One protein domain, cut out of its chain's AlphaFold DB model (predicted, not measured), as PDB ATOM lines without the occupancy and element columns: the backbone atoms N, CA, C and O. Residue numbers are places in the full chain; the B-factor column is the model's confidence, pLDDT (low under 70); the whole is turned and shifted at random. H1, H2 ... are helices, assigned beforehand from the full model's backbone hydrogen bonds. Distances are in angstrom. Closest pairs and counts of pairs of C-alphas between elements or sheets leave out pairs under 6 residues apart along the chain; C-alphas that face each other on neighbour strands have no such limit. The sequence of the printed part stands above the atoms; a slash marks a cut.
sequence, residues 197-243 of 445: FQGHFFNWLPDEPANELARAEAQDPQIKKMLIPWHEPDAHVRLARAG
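What this domain is: This is residues 197 to 243 of the 445 residues of the protein "Methyltranfer_dom domain-containing protein" of Caballeronia cordobensis (UniProt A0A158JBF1). Three short helices form a compact triangle, with H1 and H2 meeting at a corner and H3 packing on both. The stretch 197 to 206 leads into H1. The printed part has 47 residues, with H1, H2 and H3 in that order and no named strand; it is all helix, compact with a radius of gyration of the C-alphas of 9.4 A, and spans 27 by 22 by 16 A.

How they stand to each other: From Phe 197, go on to H1, residues 207 to 217. H2, residues 221 to 226, touches it only at the corner, closest at C-alphas 215 and 224, 5.1 A. H3, residues 235 to 242, touches H1 at a steep tilt of 63 degrees, closest at C-alphas 211 and 239, 6.3 A. H2 and H3, a helical hairpin, only just touch, with 3 pairs of C-alphas within 8 A, closest at C-alphas 223 and 242, 6.3 A. In H1, H2 and H3 every O i to N i+4 pair is within hydrogen-bond range.

Where its parts are: Find C-alpha 207 at (-2.447, -45.508, -38.711); H1 runs 15.0 A. H3 ends at C-alpha 242, (4.997, -48.517, -47.327).

The domain as a whole: The C-alphas farthest apart, of His 200 and Pro 233, are 26.9 A apart. The printed part has no cut, and no printed residue is under pLDDT 70.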
ATOM      1  N   PHE A 197       9.753 -42.721 -43.940       92.75
ATOM      2  CA  PHE A 197       9.060 -41.432 -43.919       92.75
ATOM      3  C   PHE A 197       9.956 -40.259 -43.525       92.75
ATOM      4  O   PHE A 197       9.595 -39.119 -43.812       92.75
ATOM      5  N   GLN A 198      11.127 -40.515 -42.926       91.06
ATOM      6  CA  GLN A 198      12.090 -39.473 -42.525       91.06
ATOM      7  C   GLN A 198      11.475 -38.441 -41.566       91.06
ATOM      8  O   GLN A 198      11.699 -37.236 -41.692       91.06
ATOM      9  N   GLY A 199      10.672 -38.928 -40.614       90.88
ATOM     10  CA  GLY A 199       9.836 -38.113 -39.732       90.88
ATOM     11  C   GLY A 199       9.976 -38.457 -38.248       90.88
ATOM     12  O   GLY A 199      10.240 -39.598 -37.865       90.88
ATOM     13  N   HIS A 200       9.763 -37.457 -37.392       92.31
ATOM     14  CA  HIS A 200       9.743 -37.636 -35.941       92.31
ATOM     15  C   HIS A 200       8.421 -38.252 -35.472       92.31
ATOM     16  O   HIS A 200       7.341 -37.818 -35.859       92.31
ATOM     17  N   PHE A 201       8.531 -39.249 -34.601       94.69
ATOM     18  CA  PHE A 201       7.469 -39.999 -33.937       94.69
ATOM     19  C   PHE A 201       6.460 -40.662 -34.884       94.69
ATOM     20  O   PHE A 201       5.418 -41.132 -34.438       94.69
ATOM     21  N   PHE A 202       6.775 -40.752 -36.182       95.25
ATOM     22  CA  PHE A 202       5.874 -41.286 -37.204       95.25
ATOM     23  C   PHE A 202       5.379 -42.693 -36.850       95.25
ATOM     24  O   PHE A 202       4.189 -43.002 -36.896       95.25
ATOM     25  N   ASN A 203       6.316 -43.540 -36.430       95.56
ATOM     26  CA  ASN A 203       6.090 -44.924 -36.028       95.56
ATOM     27  C   ASN A 203       5.193 -45.079 -34.782       95.56
ATOM     28  O   ASN A 203       4.726 -46.182 -34.509       95.56
ATOM     29  N   TRP A 204       4.934 -43.997 -34.041       96.00
ATOM     30  CA  TRP A 204       4.088 -43.985 -32.838       96.00
ATOM     31  C   TRP A 204       2.702 -43.395 -33.094       96.00
ATOM     32  O   TRP A 204       1.828 -43.471 -32.230       96.00
ATOM     33  N   LEU A 205       2.488 -42.803 -34.270       97.12
ATOM     34  CA  LEU A 205       1.177 -42.318 -34.665       97.12
ATOM     35  C   LEU A 205       0.235 -43.501 -34.931       97.12
ATOM     36  O   LEU A 205       0.674 -44.511 -35.499       97.12
ATOM     37  N   PRO A 206      -1.061 -43.363 -34.591       97.00
ATOM     38  CA  PRO A 206      -2.099 -44.240 -35.117       97.00
ATOM     39  C   PRO A 206      -2.096 -44.237 -36.653       97.00
ATOM     40  O   PRO A 206      -1.658 -43.271 -37.278       97.00
ATOM     41  N   ASP A 207      -2.603 -45.304 -37.267       97.00
ATOM     42  CA  ASP A 207      -2.447 -45.508 -38.711       97.00
ATOM     43  C   ASP A 207      -3.120 -44.420 -39.565       97.00
ATOM     44  O   ASP A 207      -2.535 -43.968 -40.546       97.00
ATOM     45  N   GLU A 208      -4.296 -43.926 -39.162       97.75
ATOM     46  CA  GLU A 208      -4.990 -42.837 -39.864       97.75
ATOM     47  C   GLU A 208      -4.154 -41.542 -39.948       97.75
ATOM     48  O   GLU A 208      -3.830 -41.115 -41.060       97.75
ATOM     49  N   PRO A 209      -3.739 -40.908 -38.828       97.62
ATOM     50  CA  PRO A 209      -2.899 -39.717 -38.892       97.62
ATOM     51  C   PRO A 209      -1.523 -39.996 -39.508       97.62
ATOM     52  O   PRO A 209      -0.986 -39.112 -40.170       97.62
ATOM     53  N   ALA A 210      -0.962 -41.201 -39.348       97.19
ATOM     54  CA  ALA A 210       0.280 -41.580 -40.021       97.19
ATOM     55  C   ALA A 210       0.119 -41.564 -41.553       97.19
ATOM     56  O   ALA A 210       0.948 -40.987 -42.257       97.19
ATOM     57  N   ASN A 211      -0.968 -42.143 -42.075       97.56
ATOM     58  CA  ASN A 211      -1.273 -42.159 -43.503       97.56
ATOM     59  C   ASN A 211      -1.451 -40.743 -44.062       97.56
ATOM     60  O   ASN A 211      -0.831 -40.394 -45.068       97.56
ATOM     61  N   GLU A 212      -2.266 -39.912 -43.410       97.12
ATOM     62  CA  GLU A 212      -2.524 -38.549 -43.886       97.12
ATOM     63  C   GLU A 212      -1.269 -37.669 -43.826       97.12
ATOM     64  O   GLU A 212      -0.977 -36.944 -44.783       97.12
ATOM     65  N   LEU A 213      -0.467 -37.796 -42.762       96.06
ATOM     66  CA  LEU A 213       0.820 -37.111 -42.653       96.06
ATOM     67  C   LEU A 213       1.778 -37.548 -43.767       96.06
ATOM     68  O   LEU A 213       2.347 -36.705 -44.455       96.06
ATOM     69  N   ALA A 214       1.926 -38.854 -43.999       95.69
ATOM     70  CA  ALA A 214       2.811 -39.366 -45.038       95.69
ATOM     71  C   ALA A 214       2.387 -38.920 -46.446       95.69
ATOM     72  O   ALA A 214       3.233 -38.538 -47.256       95.69
ATOM     73  N   ARG A 215       1.083 -38.893 -46.743       95.19
ATOM     74  CA  ARG A 215       0.565 -38.375 -48.021       95.19
ATOM     75  C   ARG A 215       0.941 -36.912 -48.247       95.19
ATOM     76  O   ARG A 215       1.276 -36.538 -49.371       95.19
ATOM     77  N   ALA A 216       0.901 -36.095 -47.197       94.12
ATOM     78  CA  ALA A 216       1.263 -34.685 -47.272       94.12
ATOM     79  C   ALA A 216       2.789 -34.478 -47.336       94.12
ATOM     80  O   ALA A 216       3.294 -33.749 -48.197       94.12
ATOM     81  N   GLU A 217       3.545 -35.162 -46.477       93.38
ATOM     82  CA  GLU A 217       4.908 -34.756 -46.117       93.38
ATOM     83  C   GLU A 217       6.011 -35.728 -46.542       93.38
ATOM     84  O   GLU A 217       7.161 -35.299 -46.608       93.38
ATOM     85  N   ALA A 218       5.706 -36.982 -46.911       92.31
ATOM     86  CA  ALA A 218       6.752 -37.942 -47.275       92.31
ATOM     87  C   ALA A 218       7.660 -37.394 -48.391       92.31
ATOM     88  O   ALA A 218       7.191 -36.839 -49.393       92.31
ATOM     89  N   GLN A 219       8.971 -37.523 -48.198       91.19
ATOM     90  CA  GLN A 219       9.949 -36.964 -49.130       91.19
ATOM     91  C   GLN A 219      10.027 -37.775 -50.426       91.19
ATOM     92  O   GLN A 219      10.205 -37.193 -51.496       91.19
ATOM     93  N   ASP A 220       9.839 -39.097 -50.343       91.69
ATOM     94  CA  ASP A 220       9.827 -39.983 -51.503       91.69
ATOM     95  C   ASP A 220       8.484 -39.888 -52.267       91.69
ATOM     96  O   ASP A 220       7.425 -40.267 -51.743       91.69
ATOM     97  N   PRO A 221       8.490 -39.431 -53.535       92.25
ATOM     98  CA  PRO A 221       7.287 -39.377 -54.358       92.25
ATOM     99  C   PRO A 221       6.648 -40.747 -54.627       92.25
ATOM    100  O   PRO A 221       5.451 -40.802 -54.913       92.25
ATOM    101  N   GLN A 222       7.411 -41.843 -54.590       91.94
ATOM    102  CA  GLN A 222       6.883 -43.199 -54.771       91.94
ATOM    103  C   GLN A 222       6.019 -43.610 -53.580       91.94
ATOM    104  O   GLN A 222       4.901 -44.087 -53.781       91.94
ATOM    105  N   ILE A 223       6.473 -43.316 -52.357       92.56
ATOM    106  CA  ILE A 223       5.691 -43.527 -51.135       92.56
ATOM    107  C   ILE A 223       4.393 -42.714 -51.190       92.56
ATOM    108  O   ILE A 223       3.311 -43.270 -51.011       92.56
ATOM    109  N   LYS A 224       4.456 -41.427 -51.563       93.75
ATOM    110  CA  LYS A 224       3.251 -40.589 -51.725       93.75
ATOM    111  C   LYS A 224       2.240 -41.161 -52.719       93.75
ATOM    112  O   LYS A 224       1.044 -41.102 -52.465       93.75
ATOM    113  N   LYS A 225       2.713 -41.699 -53.849       94.12
ATOM    114  CA  LYS A 225       1.860 -42.311 -54.885       94.12
ATOM    115  C   LYS A 225       1.248 -43.638 -54.448       94.12
ATOM    116  O   LYS A 225       0.182 -44.000 -54.940       94.12
ATOM    117  N   MET A 226       1.936 -44.377 -53.584       94.31
ATOM    118  CA  MET A 226       1.427 -45.626 -53.038       94.31
ATOM    119  C   MET A 226       0.254 -45.364 -52.094       94.31
ATOM    120  O   MET A 226      -0.753 -46.062 -52.185       94.31
ATOM    121  N   LEU A 227       0.346 -44.347 -51.238       96.75
ATOM    122  CA  LEU A 227      -0.672 -44.041 -50.234       96.75
ATOM    123  C   LEU A 227      -1.950 -43.431 -50.837       96.75
ATOM    124  O   LEU A 227      -1.920 -42.670 -51.804       96.75
ATOM    125  N   ILE A 228      -3.092 -43.747 -50.226       97.38
ATOM    126  CA  ILE A 228      -4.434 -43.305 -50.641       97.38
ATOM    127  C   ILE A 228      -5.186 -42.716 -49.439       97.38
ATOM    128  O   ILE A 228      -4.756 -42.944 -48.306       97.38
ATOM    129  N   PRO A 229      -6.265 -41.933 -49.637       97.31
ATOM    130  CA  PRO A 229      -7.055 -41.421 -48.519       97.31
ATOM    131  C   PRO A 229      -7.484 -42.523 -47.549       97.31
ATOM    132  O   PRO A 229      -7.889 -43.594 -47.991       97.31
ATOM    133  N   TRP A 230      -7.426 -42.257 -46.240       97.44
ATOM    134  CA  TRP A 230      -7.657 -43.291 -45.219       97.44
ATOM    135  C   TRP A 230      -9.030 -43.985 -45.297       97.44
ATOM    136  O   TRP A 230      -9.167 -45.142 -44.913       97.44
ATOM    137  N   HIS A 231     -10.045 -43.302 -45.829       96.62
ATOM    138  CA  HIS A 231     -11.393 -43.852 -45.998       96.62
ATOM    139  C   HIS A 231     -11.520 -44.867 -47.146       96.62
ATOM    140  O   HIS A 231     -12.575 -45.484 -47.291       96.62
ATOM    141  N   GLU A 232     -10.485 -45.038 -47.970       97.88
ATOM    142  CA  GLU A 232     -10.475 -46.030 -49.042       97.88
ATOM    143  C   GLU A 232     -10.176 -47.440 -48.491       97.88
ATOM    144  O   GLU A 232      -9.320 -47.578 -47.611       97.88
ATOM    145  N   PRO A 233     -10.804 -48.512 -49.024       95.81
ATOM    146  CA  PRO A 233     -10.724 -49.866 -48.457       95.81
ATOM    147  C   PRO A 233      -9.304 -50.411 -48.221       95.81
ATOM    148  O   PRO A 233      -9.081 -51.137 -47.255       95.81
ATOM    149  N   ASP A 234      -8.332 -50.021 -49.051       96.62
ATOM    150  CA  ASP A 234      -6.967 -50.564 -49.017       96.62
ATOM    151  C   ASP A 234      -5.959 -49.687 -48.254       96.62
ATOM    152  O   ASP A 234      -4.774 -50.024 -48.211       96.62
ATOM    153  N   ALA A 235      -6.373 -48.557 -47.668       97.25
ATOM    154  CA  ALA A 235      -5.433 -47.578 -47.109       97.25
ATOM    155  C   ALA A 235      -4.488 -48.188 -46.056       97.25
ATOM    156  O   ALA A 235      -3.279 -47.965 -46.098       97.25
ATOM    157  N   HIS A 236      -5.022 -49.038 -45.176       96.75
ATOM    158  CA  HIS A 236      -4.261 -49.751 -44.149       96.75
ATOM    159  C   HIS A 236      -3.217 -50.719 -44.737       96.75
ATOM    160  O   HIS A 236      -2.074 -50.744 -44.282       96.75
ATOM    161  N   VAL A 237      -3.569 -51.472 -45.789       96.12
ATOM    162  CA  VAL A 237      -2.627 -52.364 -46.487       96.12
ATOM    163  C   VAL A 237      -1.525 -51.544 -47.140       96.12
ATOM    164  O   VAL A 237      -0.351 -51.883 -47.018       96.12
ATOM    165  N   ARG A 238      -1.873 -50.440 -47.810       97.06
ATOM    166  CA  ARG A 238      -0.887 -49.592 -48.490       97.06
ATOM    167  C   ARG A 238       0.061 -48.900 -47.519       97.06
ATOM    168  O   ARG A 238       1.249 -48.815 -47.813       97.06
ATOM    169  N   LEU A 239      -0.436 -48.464 -46.361       97.06
ATOM    170  CA  LEU A 239       0.409 -47.937 -45.293       97.06
ATOM    171  C   LEU A 239       1.364 -49.008 -44.753       97.06
ATOM    172  O   LEU A 239       2.548 -48.728 -44.591       97.06
ATOM    173  N   ALA A 240       0.882 -50.231 -44.512       95.75
ATOM    174  CA  ALA A 240       1.738 -51.333 -44.073       95.75
ATOM    175  C   ALA A 240       2.828 -51.647 -45.113       95.75
ATOM    176  O   ALA A 240       4.004 -51.694 -44.777       95.75
ATOM    177  N   ARG A 241       2.459 -51.757 -46.395       94.94
ATOM    178  CA  ARG A 241       3.395 -51.988 -47.509       94.94
ATOM    179  C   ARG A 241       4.409 -50.864 -47.686       94.94
ATOM    180  O   ARG A 241       5.520 -51.129 -48.131       94.94
ATOM    181  N   ALA A 242       4.058 -49.632 -47.316       95.12
ATOM    182  CA  ALA A 242       4.997 -48.517 -47.327       95.12
ATOM    183  C   ALA A 242       6.172 -48.710 -46.361       95.12
ATOM    184  O   ALA A 242       7.254 -48.193 -46.624       95.12
ATOM    185  N   GLY A 243       5.986 -49.491 -45.298       94.38
ATOM    186  CA  GLY A 243       7.002 -49.750 -44.287       94.38
ATOM    187  C   GLY A 243       6.600 -49.143 -42.950       94.38
ATOM    188  O   GLY A 243       6.634 -47.931 -42.766       94.38
TER     189      GLY A 243